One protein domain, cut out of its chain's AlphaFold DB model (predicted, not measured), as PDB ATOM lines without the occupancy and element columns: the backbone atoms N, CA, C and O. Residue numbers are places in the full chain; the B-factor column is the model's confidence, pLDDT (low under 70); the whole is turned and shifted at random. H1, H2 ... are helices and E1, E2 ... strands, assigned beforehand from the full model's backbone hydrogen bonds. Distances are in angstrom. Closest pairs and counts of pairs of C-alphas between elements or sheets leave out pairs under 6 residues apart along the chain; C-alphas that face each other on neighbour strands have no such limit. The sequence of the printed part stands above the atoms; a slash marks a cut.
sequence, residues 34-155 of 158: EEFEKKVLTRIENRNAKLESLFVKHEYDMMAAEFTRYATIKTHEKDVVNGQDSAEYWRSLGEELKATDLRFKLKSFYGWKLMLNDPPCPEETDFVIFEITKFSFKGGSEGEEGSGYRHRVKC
ATOM      1  N   GLU A  34     548.421 277.065 423.142       85.62
ATOM      2  CA  GLU A  34     547.955 275.964 423.998       85.62
ATOM      3  C   GLU A  34     548.759 274.673 423.757       85.62
ATOM      4  O   GLU A  34     549.197 274.005 424.696       85.62
ATOM      5  N   GLU A  35     549.016 274.328 422.492       85.94
ATOM      6  CA  GLU A  35     549.830 273.162 422.139       85.94
ATOM      7  C   GLU A  35     551.286 273.316 422.599       85.94
ATOM      8  O   GLU A  35     551.904 272.343 423.043       85.94
ATOM      9  N   PHE A  36     551.838 274.528 422.509       83.75
ATOM     10  CA  PHE A  36     553.176 274.837 422.995       83.75
ATOM     11  C   PHE A  36     553.261 274.705 424.520       83.75
ATOM     12  O   PHE A  36     554.131 273.983 425.011       83.75
ATOM     13  N   GLU A  37     552.332 275.309 425.264       86.56
ATOM     14  CA  GLU A  37     552.247 275.188 426.724       86.56
ATOM     15  C   GLU A  37     552.136 273.726 427.161       86.56
ATOM     16  O   GLU A  37     552.910 273.269 428.006       86.56
ATOM     17  N   LYS A  38     551.251 272.956 426.517       89.50
ATOM     18  CA  LYS A  38     551.079 271.526 426.791       89.50
ATOM     19  C   LYS A  38     552.360 270.733 426.533       89.50
ATOM     20  O   LYS A  38     552.748 269.922 427.372       89.50
ATOM     21  N   LYS A  39     553.045 270.972 425.407       87.19
ATOM     22  CA  LYS A  39     554.332 270.314 425.113       87.19
ATOM     23  C   LYS A  39     555.394 270.649 426.161       87.19
ATOM     24  O   LYS A  39     556.150 269.757 426.548       87.19
ATOM     25  N   VAL A  40     555.471 271.905 426.612       85.56
ATOM     26  CA  VAL A  40     556.431 272.301 427.653       85.56
ATOM     27  C   VAL A  40     556.100 271.608 428.974       85.56
ATOM     28  O   VAL A  40     556.996 271.010 429.561       85.56
ATOM     29  N   LEU A  41     554.837 271.596 429.406       90.00
ATOM     30  CA  LEU A  41     554.425 270.899 430.630       90.00
ATOM     31  C   LEU A  41     554.783 269.409 430.592       90.00
ATOM     32  O   LEU A  41     555.436 268.916 431.507       90.00
ATOM     33  N   THR A  42     554.469 268.711 429.496       89.56
ATOM     34  CA  THR A  42     554.853 267.300 429.326       89.56
ATOM     35  C   THR A  42     556.371 267.107 429.381       89.56
ATOM     36  O   THR A  42     556.859 266.129 429.947       89.56
ATOM     37  N   ARG A  43     557.154 268.035 428.816       87.56
ATOM     38  CA  ARG A  43     558.619 267.986 428.903       87.56
ATOM     39  C   ARG A  43     559.110 268.161 430.341       87.56
ATOM     40  O   ARG A  43     560.005 267.424 430.744       87.56
ATOM     41  N   ILE A  44     558.529 269.094 431.094       88.06
ATOM     42  CA  ILE A  44     558.857 269.344 432.504       88.06
ATOM     43  C   ILE A  44     558.563 268.100 433.343       88.06
ATOM     44  O   ILE A  44     559.433 267.644 434.079       88.06
ATOM     45  N   GLU A  45     557.373 267.515 433.194       90.75
ATOM     46  CA  GLU A  45     556.961 266.302 433.912       90.75
ATOM     47  C   GLU A  45     557.904 265.129 433.627       90.75
ATOM     48  O   GLU A  45     558.417 264.500 434.556       90.75
ATOM     49  N   ASN A  46     558.205 264.881 432.349       91.12
ATOM     50  CA  ASN A  46     559.109 263.809 431.936       91.12
ATOM     51  C   ASN A  46     560.539 264.029 432.441       91.12
ATOM     52  O   ASN A  46     561.167 263.088 432.927       91.12
ATOM     53  N   ARG A  47     561.056 265.262 432.344       91.69
ATOM     54  CA  ARG A  47     562.378 265.617 432.876       91.69
ATOM     55  C   ARG A  47     562.416 265.378 434.381       91.69
ATOM     56  O   ARG A  47     563.321 264.705 434.853       91.69
ATOM     57  N   ASN A  48     561.435 265.881 435.125       93.00
ATOM     58  CA  ASN A  48     561.383 265.763 436.580       93.00
ATOM     59  C   ASN A  48     561.351 264.293 437.028       93.00
ATOM     60  O   ASN A  48     562.188 263.890 437.830       93.00
ATOM     61  N   ALA A  49     560.480 263.466 436.441       93.69
ATOM     62  CA  ALA A  49     560.431 262.032 436.740       93.69
ATOM     63  C   ALA A  49     561.757 261.316 436.414       93.69
ATOM     64  O   ALA A  49     562.205 260.432 437.149       93.69
ATOM     65  N   LYS A  50     562.417 261.710 435.317       95.00
ATOM     66  CA  LYS A  50     563.723 261.166 434.941       95.00
ATOM     67  C   LYS A  50     564.816 261.581 435.927       95.00
ATOM     68  O   LYS A  50     565.575 260.719 436.352       95.00
ATOM     69  N   LEU A  51     564.864 262.849 436.333       95.12
ATOM     70  CA  LEU A  51     565.806 263.361 437.336       95.12
ATOM     71  C   LEU A  51     565.660 262.622 438.676       95.12
ATOM     72  O   LEU A  51     566.663 262.212 439.255       95.12
ATOM     73  N   GLU A  52     564.426 262.383 439.133       94.69
ATOM     74  CA  GLU A  52     564.155 261.583 440.339       94.69
ATOM     75  C   GLU A  52     564.712 260.157 440.206       94.69
ATOM     76  O   GLU A  52     565.382 259.660 441.113       94.69
ATOM     77  N   SER A  53     564.504 259.509 439.054       95.50
ATOM     78  CA  SER A  53     565.033 258.164 438.797       95.50
ATOM     79  C   SER A  53     566.563 258.121 438.742       95.50
ATOM     80  O   SER A  53     567.157 257.207 439.313       95.50
ATOM     81  N   LEU A  54     567.199 259.086 438.070       96.00
ATOM     82  CA  LEU A  54     568.659 259.175 437.952       96.00
ATOM     83  C   LEU A  54     569.314 259.405 439.316       96.00
ATOM     84  O   LEU A  54     570.322 258.772 439.624       96.00
ATOM     85  N   PHE A  55     568.706 260.241 440.162       94.31
ATOM     86  CA  PHE A  55     569.201 260.492 441.513       94.31
ATOM     87  C   PHE A  55     569.216 259.215 442.365       94.31
ATOM     88  O   PHE A  55     570.214 258.924 443.017       94.31
ATOM     89  N   VAL A  56     568.148 258.408 442.307       92.75
ATOM     90  CA  VAL A  56     568.069 257.112 443.014       92.75
ATOM     91  C   VAL A  56     569.098 256.102 442.491       92.75
ATOM     92  O   VAL A  56     569.570 255.258 443.247       92.75
ATOM     93  N   LYS A  57     569.456 256.179 441.207       95.00
ATOM     94  CA  LYS A  57     570.472 255.318 440.584       95.00
ATOM     95  C   LYS A  57     571.905 255.817 440.775       95.00
ATOM     96  O   LYS A  57     572.823 255.152 440.306       95.00
ATOM     97  N   HIS A  58     572.103 256.955 441.443       95.12
ATOM     98  CA  HIS A  58     573.403 257.620 441.578       95.12
ATOM     99  C   HIS A  58     574.032 258.030 440.226       95.12
ATOM    100  O   HIS A  58     575.246 258.167 440.096       95.12
ATOM    101  N   GLU A  59     573.207 258.262 439.199       96.50
ATOM    102  CA  GLU A  59     573.636 258.643 437.845       96.50
ATOM    103  C   GLU A  59     573.719 260.181 437.704       96.50
ATOM    104  O   GLU A  59     573.053 260.798 436.870       96.50
ATOM    105  N   TYR A  60     574.526 260.828 438.552       94.62
ATOM    106  CA  TYR A  60     574.553 262.294 438.699       94.62
ATOM    107  C   TYR A  60     575.033 263.052 437.455       94.62
ATOM    108  O   TYR A  60     574.520 264.130 437.153       94.62
ATOM    109  N   ASP A  61     575.973 262.487 436.696       94.88
ATOM    110  CA  ASP A  61     576.453 263.114 435.458       94.88
ATOM    111  C   ASP A  61     575.356 263.108 434.377       94.88
ATOM    112  O   ASP A  61     575.173 264.083 433.649       94.88
ATOM    113  N   MET A  62     574.556 262.036 434.319       96.00
ATOM    114  CA  MET A  62     573.392 261.969 433.429       96.00
ATOM    115  C   MET A  62     572.299 262.934 433.881       96.00
ATOM    116  O   MET A  62     571.625 263.529 433.048       96.00
ATOM    117  N   MET A  63     572.144 263.126 435.193       94.25
ATOM    118  CA  MET A  63     571.189 264.073 435.762       94.25
ATOM    119  C   MET A  63     571.488 265.509 435.309       94.25
ATOM    120  O   MET A  63     570.581 266.204 434.851       94.25
ATOM    121  N   ALA A  64     572.756 265.932 435.356       92.19
ATOM    122  CA  ALA A  64     573.181 267.248 434.876       92.19
ATOM    123  C   ALA A  64     572.866 267.458 433.378       92.19
ATOM    124  O   ALA A  64     572.418 268.532 432.971       92.19
ATOM    125  N   ALA A  65     573.009 266.412 432.560       91.12
ATOM    126  CA  ALA A  65     572.743 266.468 431.122       91.12
ATOM    127  C   ALA A  65     571.254 266.655 430.753       91.12
ATOM    128  O   ALA A  65     570.957 267.085 429.637       91.12
ATOM    129  N   GLU A  66     570.312 266.365 431.659       90.81
ATOM    130  CA  GLU A  66     568.872 266.534 431.403       90.81
ATOM    131  C   GLU A  66     568.393 267.987 431.518       90.81
ATOM    132  O   GLU A  66     567.308 268.330 431.031       90.81
ATOM    133  N   PHE A  67     569.175 268.854 432.160       85.44
ATOM    134  CA  PHE A  67     568.825 270.262 432.288       85.44
ATOM    135  C   PHE A  67     569.015 271.008 430.966       85.44
ATOM    136  O   PHE A  67     569.890 270.709 430.148       85.44
ATOM    137  N   THR A  68     568.174 272.023 430.743       78.62
ATOM    138  CA  THR A  68     568.343 272.901 429.582       78.62
ATOM    139  C   THR A  68     569.654 273.686 429.706       78.62
ATOM    140  O   THR A  68     570.124 273.949 430.810       78.62
ATOM    141  N   ARG A  69     570.252 274.089 428.576       73.56
ATOM    142  CA  ARG A  69     571.569 274.763 428.518       73.56
ATOM    143  C   ARG A  69     571.726 275.970 429.454       73.56
ATOM    144  O   ARG A  69     572.832 276.297 429.872       73.56
ATOM    145  N   TYR A  70     570.621 276.647 429.742       74.94
ATOM    146  CA  TYR A  70     570.584 277.847 430.575       74.94
ATOM    147  C   TYR A  70     569.732 277.660 431.830       74.94
ATOM    148  O   TYR A  70     569.343 278.646 432.451       74.94
ATOM    149  N   ALA A  71     569.422 276.413 432.190       81.31
ATOM    150  CA  ALA A  71     568.770 276.125 433.450       81.31
ATOM    151  C   ALA A  71     569.668 276.595 434.596       81.31
ATOM    152  O   ALA A  71     570.872 276.329 434.608       81.31
ATOM    153  N   THR A  72     569.085 277.273 435.573       87.00
ATOM    154  CA  THR A  72     569.789 277.682 436.790       87.00
ATOM    155  C   THR A  72     569.208 276.943 437.975       87.00
ATOM    156  O   THR A  72     567.993 276.965 438.170       87.00
ATOM    157  N   ILE A  73     570.066 276.340 438.787       88.81
ATOM    158  CA  ILE A  73     569.692 275.695 440.039       88.81
ATOM    159  C   ILE A  73     570.131 276.598 441.181       88.81
ATOM    160  O   ILE A  73     571.313 276.886 441.349       88.81
ATOM    161  N   LYS A  74     569.165 277.023 441.984       90.44
ATOM    162  CA  LYS A  74     569.385 277.617 443.291       90.44
ATOM    163  C   LYS A  74     569.407 276.510 444.340       90.44
ATOM    164  O   LYS A  74     568.385 275.860 444.579       90.44
ATOM    165  N   THR A  75     570.563 276.298 444.950       87.81
ATOM    166  CA  THR A  75     570.791 275.234 445.932       87.81
ATOM    167  C   THR A  75     570.142 275.557 447.281       87.81
ATOM    168  O   THR A  75     569.692 276.680 447.537       87.81
ATOM    169  N   HIS A  76     570.132 274.571 448.180       82.19
ATOM    170  CA  HIS A  76     569.685 274.741 449.566       82.19
ATOM    171  C   HIS A  76     570.568 275.709 450.378       82.19
ATOM    172  O   HIS A  76     570.089 276.344 451.319       82.19
ATOM    173  N   GLU A  77     571.821 275.900 449.960       84.44
ATOM    174  CA  GLU A  77     572.768 276.868 450.533       84.44
ATOM    175  C   GLU A  77     572.633 278.269 449.912       84.44
ATOM    176  O   GLU A  77     573.260 279.222 450.369       84.44
ATOM    177  N   LYS A  78     571.708 278.425 448.951       82.62
ATOM    178  CA  LYS A  78     571.422 279.644 448.172       82.62
ATOM    179  C   LYS A  78     572.470 279.991 447.117       82.62
ATOM    180  O   LYS A  78     572.363 281.071 446.528       82.62
ATOM    181  N   ASP A  79     573.390 279.081 446.829       88.25
ATOM    182  CA  ASP A  79     574.273 279.200 445.676       88.25
ATOM    183  C   ASP A  79     573.500 278.993 444.379       88.25
ATOM    184  O   ASP A  79     572.436 278.368 444.350       88.25
ATOM    185  N   VAL A  80     574.029 279.556 443.297       89.19
ATOM    186  CA  VAL A  80     573.456 279.423 441.959       89.19
ATOM    187  C   VAL A  80     574.454 278.685 441.086       89.19
ATOM    188  O   VAL A  80     575.563 279.167 440.871       89.19
ATOM    189  N   VAL A  81     574.036 277.534 440.567       89.88
ATOM    190  CA  VAL A  81     574.821 276.709 439.647       89.88
ATOM    191  C   VAL A  81     574.079 276.547 438.323       89.88
ATOM    192  O   VAL A  81     572.846 276.586 438.279       89.88
ATOM    193  N   ASN A  82     574.816 276.378 437.226       89.19
ATOM    194  CA  ASN A  82     574.212 275.998 435.952       89.19
ATOM    195  C   ASN A  82     573.721 274.544 436.044       89.19
ATOM    196  O   ASN A  82     574.407 273.687 436.600       89.19
ATOM    197  N   GLY A  83     572.542 274.258 435.492       88.38
ATOM    198  CA  GLY A  83     571.974 272.914 435.435       88.38
ATOM    199  C   GLY A  83     572.907 271.885 434.797       88.38
ATOM    200  O   GLY A  83     573.060 270.793 435.338       88.38
ATOM    201  N   GLN A  84     573.593 272.243 433.710       91.56
ATOM    202  CA  GLN A  84     574.510 271.335 433.010       91.56
ATOM    203  C   GLN A  84     575.820 271.077 433.766       91.56
ATOM    204  O   GLN A  84     576.464 270.060 433.524       91.56
ATOM    205  N   ASP A  85     576.160 271.936 434.729       93.00
ATOM    206  CA  ASP A  85     577.367 271.826 435.556       93.00
ATOM    207  C   ASP A  85     577.048 271.311 436.977       93.00
ATOM    208  O   ASP A  85     577.877 271.358 437.881       93.00
ATOM    209  N   SER A  86     575.823 270.822 437.208       93.81
ATOM    210  CA  SER A  86     575.313 270.519 438.555       93.81
ATOM    211  C   SER A  86     575.634 269.114 439.080       93.81
ATOM    212  O   SER A  86     575.193 268.756 440.172       93.81
ATOM    213  N   ALA A  87     576.405 268.308 438.346       95.50
ATOM    214  CA  ALA A  87     576.679 266.911 438.702       95.50
ATOM    215  C   ALA A  87     577.323 266.763 440.092       95.50
ATOM    216  O   ALA A  87     576.891 265.930 440.890       95.50
ATOM    217  N   GLU A  88     578.315 267.602 440.411       94.12
ATOM    218  CA  GLU A  88     578.979 267.593 441.722       94.12
ATOM    219  C   GLU A  88     578.024 267.962 442.859       94.12
ATOM    220  O   GLU A  88     578.049 267.329 443.913       94.12
ATOM    221  N   TYR A  89     577.125 268.921 442.626       92.06
ATOM    222  CA  TYR A  89     576.105 269.301 443.603       92.06
ATOM    223  C   TYR A  89     575.176 268.123 443.936       92.06
ATOM    224  O   TYR A  89     574.940 267.825 445.109       92.06
ATOM    225  N   TRP A  90     574.678 267.411 442.921       92.88
ATOM    226  CA  TRP A  90     573.812 266.248 443.140       92.88
ATOM    227  C   TRP A  90     574.551 265.081 443.798       92.88
ATOM    228  O   TRP A  90     573.971 264.405 444.652       92.88
ATOM    229  N   ARG A  91     575.828 264.884 443.451       93.94
ATOM    230  CA  ARG A  91     576.699 263.884 444.080       93.94
ATOM    231  C   ARG A  91     576.899 264.174 445.566       93.94
ATOM    232  O   ARG A  91     576.652 263.289 446.379       93.94
ATOM    233  N   SER A  92     577.249 265.411 445.931       91.19
ATOM    234  CA  SER A  92     577.406 265.817 447.338       91.19
ATOM    235  C   SER A  92     576.113 265.595 448.132       91.19
ATOM    236  O   SER A  92     576.123 264.991 449.207       91.19
ATOM    237  N   LEU A  93     574.960 265.961 447.564       88.69
ATOM    238  CA  LEU A  93     573.664 265.703 448.193       88.69
ATOM    239  C   LEU A  93     573.400 264.212 448.440       88.69
ATOM    240  O   LEU A  93     572.985 263.838 449.537       88.69
ATOM    241  N   GLY A  94     573.591 263.370 447.425       87.94
ATOM    242  CA  GLY A  94     573.248 261.953 447.510       87.94
ATOM    243  C   GLY A  94     574.242 261.118 448.319       87.94
ATOM    244  O   GLY A  94     573.823 260.249 449.084       87.94
ATOM    245  N   GLU A  95     575.540 261.386 448.190       88.56
ATOM    246  CA  GLU A  95     576.598 260.569 448.793       88.56
ATOM    247  C   GLU A  95     577.071 261.116 450.146       88.56
ATOM    248  O   GLU A  95     577.174 260.360 451.116       88.56
ATOM    249  N   GLU A  96     577.319 262.424 450.247       84.62
ATOM    250  CA  GLU A  96     577.894 263.042 451.451       84.62
ATOM    251  C   GLU A  96     576.804 263.385 452.469       84.62
ATOM    252  O   GLU A  96     576.879 262.996 453.638       84.62
ATOM    253  N   LEU A  97     575.752 264.070 452.008       81.94
ATOM    254  CA  LEU A  97     574.622 264.488 452.841       81.94
ATOM    255  C   LEU A  97     573.549 263.401 452.981       81.94
ATOM    256  O   LEU A  97     572.600 263.575 453.751       81.94
ATOM    257  N   LYS A  98     573.706 262.268 452.278       84.19
ATOM    258  CA  LYS A  98     572.797 261.108 452.310       84.19
ATOM    259  C   LYS A  98     571.335 261.498 452.078       84.19
ATOM    260  O   LYS A  98     570.421 260.922 452.677       84.19
ATOM    261  N   ALA A  99     571.109 262.504 451.238       82.94
ATOM    262  CA  ALA A  99     569.778 262.952 450.886       82.94
ATOM    263  C   ALA A  99     569.059 261.840 450.112       82.94
ATOM    264  O   ALA A  99     569.607 261.237 449.193       82.94
ATOM    265  N   THR A 100     567.815 261.559 450.494       82.69
ATOM    266  CA  THR A 100     566.980 260.519 449.878       82.69
ATOM    267  C   THR A 100     565.615 261.088 449.511       82.69
ATOM    268  O   THR A 100     565.252 262.187 449.945       82.69
ATOM    269  N   ASP A 101     564.856 260.338 448.708       86.50
ATOM    270  CA  ASP A 101     563.501 260.698 448.280       86.50
ATOM    271  C   ASP A 101     563.429 262.106 447.646       86.50
ATOM    272  O   ASP A 101     562.601 262.929 448.043       86.50
ATOM    273  N   LEU A 102     564.313 262.387 446.675       91.38
ATOM    274  CA  LEU A 102     564.262 263.606 445.861       91.38
ATOM    275  C   LEU A 102     562.900 263.711 445.162       91.38
ATOM    276  O   LEU A 102     562.450 262.752 444.536       91.38
ATOM    277  N   ARG A 103     562.260 264.876 445.260       92.31
ATOM    278  CA  ARG A 103     561.005 265.182 444.565       92.31
ATOM    279  C   ARG A 103     561.073 266.534 443.894       92.31
ATOM    280  O   ARG A 103     561.530 267.493 444.513       92.31
ATOM    281  N   PHE A 104     560.531 266.629 442.688       92.12
ATOM    282  CA  PHE A 104     560.346 267.892 441.982       92.12
ATOM    283  C   PHE A 104     558.868 268.291 441.943       92.12
ATOM    284  O   PHE A 104     557.967 267.463 441.808       92.12
ATOM    285  N   LYS A 105     558.594 269.592 442.047       91.00
ATOM    286  CA  LYS A 105     557.245 270.153 441.957       91.00
ATOM    287  C   LYS A 105     557.265 271.481 441.215       91.00
ATOM    288  O   LYS A 105     557.923 272.427 441.648       91.00
ATOM    289  N   LEU A 106     556.470 271.580 440.152       90.19
ATOM    290  CA  LEU A 106     556.266 272.835 439.437       90.19
ATOM    291  C   LEU A 106     555.661 273.884 440.386       90.19
ATOM    292  O   LEU A 106     554.610 273.664 440.993       90.19
ATOM    293  N   LYS A 107     556.352 275.014 440.548       85.38
ATOM    294  CA  LYS A 107     555.943 276.134 441.409       85.38
ATOM    295  C   LYS A 107     555.310 277.253 440.595       85.38
ATOM    296  O   LYS A 107     554.349 277.875 441.043       85.38
ATOM    297  N   SER A 108     555.883 277.564 439.438       84.44
ATOM    298  CA  SER A 108     555.423 278.660 438.587       84.44
ATOM    299  C   SER A 108     555.649 278.327 437.123       84.44
ATOM    300  O   SER A 108     556.648 277.702 436.778       84.44
ATOM    301  N   PHE A 109     554.712 278.758 436.285       84.62
ATOM    302  CA  PHE A 109     554.709 278.532 434.847       84.62
ATOM    303  C   PHE A 109     554.003 279.713 434.183       84.62
ATOM    304  O   PHE A 109     552.847 279.985 434.508       84.62
ATOM    305  N   TYR A 110     554.706 280.466 433.340       81.44
ATOM    306  CA  TYR A 110     554.140 281.643 432.677       81.44
ATOM    307  C   TYR A 110     554.842 281.928 431.351       81.44
ATOM    308  O   TYR A 110     556.043 281.705 431.215       81.44
ATOM    309  N   GLY A 111     554.089 282.441 430.378       78.81
ATOM    310  CA  GLY A 111     554.593 282.773 429.048       78.81
ATOM    311  C   GLY A 111     554.499 284.260 428.725       78.81
ATOM    312  O   GLY A 111     553.535 284.915 429.115       78.81
ATOM    313  N   TRP A 112     555.478 284.785 427.986       80.81
ATOM    314  CA  TRP A 112     555.494 286.151 427.457       80.81
ATOM    315  C   TRP A 112     555.742 286.158 425.946       80.81
ATOM    316  O   TRP A 112     556.577 285.412 425.428       80.81
ATOM    317  N   LYS A 113     555.041 287.053 425.245       80.38
ATOM    318  CA  LYS A 113     555.317 287.387 423.845       80.38
ATOM    319  C   LYS A 113     556.636 288.155 423.757       80.38
ATOM    320  O   LYS A 113     556.837 289.124 424.485       80.38
ATOM    321  N   LEU A 114     557.513 287.749 422.847       70.81
ATOM    322  CA  LEU A 114     558.754 288.458 422.556       70.81
ATOM    323  C   LEU A 114     558.572 289.350 421.328       70.81
ATOM    324  O   LEU A 114     558.120 288.907 420.275       70.81
ATOM    325  N   MET A 115     558.965 290.613 421.466       64.12
ATOM    326  CA  MET A 115     559.130 291.533 420.343       64.12
ATOM    327  C   MET A 115     560.551 291.349 419.808       64.12
ATOM    328  O   MET A 115     561.514 291.642 420.517       64.12
ATOM    329  N   LEU A 116     560.699 290.818 418.596       58.44
ATOM    330  CA  LEU A 116     562.004 290.656 417.956       58.44
ATOM    331  C   LEU A 116     562.268 291.768 416.945       58.44
ATOM    332  O   LEU A 116     561.338 292.336 416.382       58.44
ATOM    333  N   ASN A 117     563.553 292.033 416.704       48.56
ATOM    334  CA  ASN A 117     564.000 292.976 415.679       48.56
ATOM    335  C   ASN A 117     563.815 292.434 414.250       48.56
ATOM    336  O   ASN A 117     563.663 293.232 413.332       48.56
ATOM    337  N   ASP A 118     563.807 291.108 414.063       54.53
ATOM    338  CA  ASP A 118     563.382 290.504 412.797       54.53
ATOM    339  C   ASP A 118     561.854 290.429 412.776       54.53
ATOM    340  O   ASP A 118     561.274 289.866 413.714       54.53
ATOM    341  N   PRO A 119     561.190 290.977 411.741       50.81
ATOM    342  CA  PRO A 119     559.742 290.965 411.684       50.81
ATOM    343  C   PRO A 119     559.264 289.508 411.684       50.81
ATOM    344  O   PRO A 119     559.691 288.729 410.825       50.81
ATOM    345  N   PRO A 120     558.398 289.104 412.631       59.78
ATOM    346  CA  PRO A 120     557.710 287.835 412.487       59.78
ATOM    347  C   PRO A 120     556.918 287.873 411.176       59.78
ATOM    348  O   PRO A 120     556.411 288.928 410.777       59.78
ATOM    349  N   CYS A 121     556.790 286.731 410.497       59.34
ATOM    350  CA  CYS A 121     555.754 286.611 409.476       59.34
ATOM    351  C   CYS A 121     554.413 287.024 410.118       59.34
ATOM    352  O   CYS A 121     554.200 286.689 411.284       59.34
ATOM    353  N   PRO A 122     553.506 287.720 409.410       64.25
ATOM    354  CA  PRO A 122     552.254 288.225 409.995       64.25
ATOM    355  C   PRO A 122     551.423 287.167 410.749       64.25
ATOM    356  O   PRO A 122     550.712 287.480 411.699       64.25
ATOM    357  N   GLU A 123     551.565 285.904 410.351       69.69
ATOM    358  CA  GLU A 123     550.878 284.726 410.890       69.69
ATOM    359  C   GLU A 123     551.566 284.101 412.124       69.69
ATOM    360  O   GLU A 123     551.145 283.042 412.597       69.69
ATOM    361  N   GLU A 124     552.657 284.686 412.628       68.38
ATOM    362  CA  GLU A 124     553.478 284.111 413.697       68.38
ATOM    363  C   GLU A 124     553.735 285.091 414.845       68.38
ATOM    364  O   GLU A 124     553.812 286.309 414.684       68.38
ATOM    365  N   THR A 125     553.930 284.544 416.042       71.19
ATOM    366  CA  THR A 125     554.435 285.293 417.192       71.19
ATOM    367  C   THR A 125     555.467 284.455 417.952       71.19
ATOM    368  O   THR A 125     555.241 283.281 418.241       71.19
ATOM    369  N   ASP A 126     556.606 285.055 418.305       74.19
ATOM    370  CA  ASP A 126     557.597 284.436 419.191       74.19
ATOM    371  C   ASP A 126     557.113 284.487 420.650       74.19
ATOM    372  O   ASP A 126     556.813 285.557 421.184       74.19
ATOM    373  N   PHE A 127     557.084 283.329 421.309       74.19
ATOM    374  CA  PHE A 127     556.781 283.195 422.733       74.19
ATOM    375  C   PHE A 127     557.946 282.557 423.482       74.19
ATOM    376  O   PHE A 127     558.632 281.660 422.982       74.19
ATOM    377  N   VAL A 128     558.128 283.002 424.722       78.56
ATOM    378  CA  VAL A 128     558.954 282.329 425.722       78.56
ATOM    379  C   VAL A 128     558.072 281.905 426.887       78.56
ATOM    380  O   VAL A 128     557.260 282.691 427.359       78.56
ATOM    381  N   ILE A 129     558.231 280.670 427.342       82.44
ATOM    382  CA  ILE A 129     557.628 280.133 428.557       82.44
ATOM    383  C   ILE A 129     558.738 279.949 429.579       82.44
ATOM    384  O   ILE A 129     559.761 279.338 429.282       82.44
ATOM    385  N   PHE A 130     558.528 280.462 430.782       82.31
ATOM    386  CA  PHE A 130     559.411 280.264 431.919       82.31
ATOM    387  C   PHE A 130     558.778 279.290 432.902       82.31
ATOM    388  O   PHE A 130     557.580 279.364 433.190       82.31
ATOM    389  N   GLU A 131     559.607 278.416 433.458       84.75
ATOM    390  CA  GLU A 131     559.245 277.584 434.595       84.75
ATOM    391  C   GLU A 131     560.096 277.923 435.818       84.75
ATOM    392  O   GLU A 131     561.250 278.345 435.710       84.75
ATOM    393  N   ILE A 132     559.517 277.675 436.989       86.06
ATOM    394  CA  ILE A 132     560.260 277.493 438.230       86.06
ATOM    395  C   ILE A 132     559.797 276.174 438.836       86.06
ATOM    396  O   ILE A 132     558.627 276.043 439.217       86.06
ATOM    397  N   THR A 133     560.708 275.218 438.962       87.12
ATOM    398  CA  THR A 133     560.461 273.923 439.589       87.12
ATOM    399  C   THR A 133     561.182 273.864 440.931       87.12
ATOM    400  O   THR A 133     562.386 274.056 441.025       87.12
ATOM    401  N   LYS A 134     560.450 273.602 442.012       92.56
ATOM    402  CA  LYS A 134     561.048 273.332 443.323       92.56
ATOM    403  C   LYS A 134     561.531 271.896 443.385       92.56
ATOM    404  O   LYS A 134     560.836 271.015 442.888       92.56
ATOM    405  N   PHE A 135     562.635 271.662 444.079       90.88
ATOM    406  CA  PHE A 135     563.026 270.322 444.485       90.88
ATOM    407  C   PHE A 135     563.243 270.243 445.989       90.88
ATOM    408  O   PHE A 135     563.630 271.224 446.627       90.88
ATOM    409  N   SER A 136     562.970 269.077 446.557       90.62
ATOM    410  CA  SER A 136     563.130 268.825 447.984       90.62
ATOM    411  C   SER A 136     563.555 267.392 448.267       90.62
ATOM    412  O   SER A 136     563.358 266.494 447.448       90.62
ATOM    413  N   PHE A 137     564.130 267.194 449.452       86.88
ATOM    414  CA  PHE A 137     564.569 265.896 449.959       86.88
ATOM    415  C   PHE A 137     563.872 265.559 451.273       86.88
ATOM    416  O   PHE A 137     563.475 266.442 452.047       86.88
ATOM    417  N   LYS A 138     563.794 264.268 451.589       78.69
ATOM    418  CA  LYS A 138     563.386 263.827 452.923       78.69
ATOM    419  C   LYS A 138     564.443 264.251 453.944       78.69
ATOM    420  O   LYS A 138     565.581 263.804 453.886       78.69
ATOM    421  N   GLY A 139     564.055 265.141 454.858       65.75
ATOM    422  CA  GLY A 139     564.969 265.810 455.795       65.75
ATOM    423  C   GLY A 139     564.912 267.341 455.735       65.75
ATOM    424  O   GLY A 139     565.366 267.985 456.672       65.75
ATOM    425  N   GLY A 140     564.283 267.922 454.703       64.62
ATOM    426  CA  GLY A 140     563.897 269.341 454.681       64.62
ATOM    427  C   GLY A 140     564.783 270.281 453.858       64.62
ATOM    428  O   GLY A 140     564.471 271.465 453.787       64.62
ATOM    429  N   SER A 141     565.844 269.791 453.210       77.69
ATOM    430  CA  SER A 141     566.593 270.602 452.241       77.69
ATOM    431  C   SER A 141     565.738 270.865 450.998       77.69
ATOM    432  O   SER A 141     565.174 269.933 450.418       77.69
ATOM    433  N   GLU A 142     565.657 272.131 450.586       85.94
ATOM    434  CA  GLU A 142     564.884 272.590 449.429       85.94
ATOM    435  C   GLU A 142     565.739 273.478 448.525       85.94
ATOM    436  O   GLU A 142     566.571 274.246 449.004       85.94
ATOM    437  N   GLY A 143     565.481 273.426 447.223       87.69
ATOM    438  CA  GLY A 143     566.037 274.355 446.248       87.69
ATOM    439  C   GLY A 143     565.075 274.601 445.090       87.69
ATOM    440  O   GLY A 143     563.937 274.120 445.082       87.69
ATOM    441  N   GLU A 144     565.512 275.400 444.122       90.31
ATOM    442  CA  GLU A 144     564.700 275.780 442.963       90.31
ATOM    443  C   GLU A 144     565.503 275.640 441.671       90.31
ATOM    444  O   GLU A 144     566.677 275.977 441.621       90.31
ATOM    445  N   GLU A 145     564.860 275.169 440.616       85.00
ATOM    446  CA  GLU A 145     565.346 275.184 439.245       85.00
ATOM    447  C   GLU A 145     564.513 276.185 438.443       85.00
ATOM    448  O   GLU A 145     563.298 276.284 438.624       85.00
ATOM    449  N   GLY A 146     565.176 276.964 437.595       82.69
ATOM    450  CA  GLY A 146     564.539 277.876 436.656       82.69
ATOM    451  C   GLY A 146     565.020 277.596 435.241       82.69
ATOM    452  O   GLY A 146     566.227 277.566 435.004       82.69
ATOM    453  N   SER A 147     564.079 277.442 434.311       79.88
ATOM    454  CA  SER A 147     564.339 277.205 432.887       79.88
ATOM    455  C   SER A 147     563.415 278.056 432.017       79.88
ATOM    456  O   SER A 147     562.291 278.388 432.397       79.88
ATOM    457  N   GLY A 148     563.891 278.406 430.823       77.00
ATOM    458  CA  GLY A 148     563.089 279.031 429.771       77.00
ATOM    459  C   GLY A 148     562.901 278.081 428.593       77.00
ATOM    460  O   GLY A 148     563.752 277.234 428.356       77.00
ATOM    461  N   TYR A 149     561.821 278.244 427.834       75.00
ATOM    462  CA  TYR A 149     561.477 277.486 426.628       75.00
ATOM    463  C   TYR A 149     560.984 278.455 425.566       75.00
ATOM    464  O   TYR A 149     560.130 279.286 425.858       75.00
ATOM    465  N   ARG A 150     561.477 278.369 424.328       73.88
ATOM    466  CA  ARG A 150     561.122 279.327 423.275       73.88
ATOM    467  C   ARG A 150     560.553 278.630 422.046       73.88
ATOM    468  O   ARG A 150     561.097 277.628 421.585       73.88
ATOM    469  N   HIS A 151     559.483 279.184 421.487       72.31
ATOM    470  CA  HIS A 151     558.904 278.699 420.237       72.31
ATOM    471  C   HIS A 151     558.180 279.815 419.482       72.31
ATOM    472  O   HIS A 151     557.681 280.767 420.084       72.31
ATOM    473  N   ARG A 152     558.106 279.683 418.154       71.38
ATOM    474  CA  ARG A 152     557.221 280.494 417.315       71.38
ATOM    475  C   ARG A 152     555.884 279.786 417.194       71.38
ATOM    476  O   ARG A 152     555.838 278.663 416.701       71.38
ATOM    477  N   VAL A 153     554.819 280.433 417.644       68.12
ATOM    478  CA  VAL A 153     553.460 279.887 417.572       68.12
ATOM    479  C   VAL A 153     552.696 280.546 416.432       68.12
ATOM    480  O   VAL A 153     552.995 281.681 416.049       68.12
ATOM    481  N   LYS A 154     551.702 279.838 415.892       67.12
ATOM    482  CA  LYS A 154     550.740 280.433 414.959       67.12
ATOM    483  C   LYS A 154     549.901 281.481 415.684       67.12
ATOM    484  O   LYS A 154     549.408 281.219 416.782       67.12
ATOM    485  N   CYS A 155     549.697 282.627 415.046       64.06
ATOM    486  CA  CYS A 155     548.590 283.506 415.389       64.06
ATOM    487  C   CYS A 155     547.304 282.733 415.075       64.06
ATOM    488  O   CYS A 155     547.069 282.369 413.924       64.06
TER     489      CYS A 155
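What this domain is: This is residues 34 to 155 of the 158 residues of an uncharacterized protein of Candidatus Stahlbacteria bacterium (UniProt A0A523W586). A long, twisted sheet, made mainly of strands E3, E4 and E5, curls round one long helix, H1, and toward one end of this rod sit the short helices H2 and H3 and the short strands E1 and E2. The 122 printed residues hold three named helices and five named strands, in the order H1 H2 E1 E2 H3 E3 E4 E5, a mixed class. The antiparallel sheet runs E2 E1 E5 E4 E3. The whole is only just compact, close to loose, with a radius of gyration of the C-alphas of 16.3 A and spans of 55 by 23 by 23 A.

How they stand to each other: Start at E3 (residues 100 to 113), E4 (124 to 138) and E5 (142 to 154), a meander, each strand the antiparallel neighbour of the one before, in two hairpins. Look for N 105 and O 134, 2.8 A apart, and N 129 and O 149, 2.8 A. Beside E5 find E1 (72 to 74), with N 74 and O 144 at 2.7 A, then its hairpin partner E2 (80 to 82), with N 73 and O 81 at 2.8 A. H1 (34 to 56) is on one face of the sheet, two layers, a helix on one face of a sheet; its closest C-alphas to E3 are those of Glu 52 and Leu 102, 5.9 A apart. H2 (60 to 65) forms a helical hairpin with H1, touching its residues 51 to 55 alone, closest C-alphas Leu 51 and Met 63, 5.7 A. H3 (87 to 96) touches H2, closest C-alphas Asp 61 and Ala 87, 5.0 A, and only grazes the sheet with residues 89 to 94. In H1, H2 and H3 every O i to N i+4 pair is within hydrogen-bond range.

Where its parts are: Find C-alpha 34 at (547.955, 275.964, 423.998); from there H1 runs 33.5 A. E3 measures 39.2 A, E4 45.3 A, and E5 38.1 A, ending at C-alpha 154, (550.740, 280.433, 414.959).

The domain as a whole: The C-alphas farthest apart are Glu 96 and Pro 122, 54.9 A. The printed part has no cut and no long link. Confidence is under 70 at residues 115 to 124, 139 to 140 and 153 to 155.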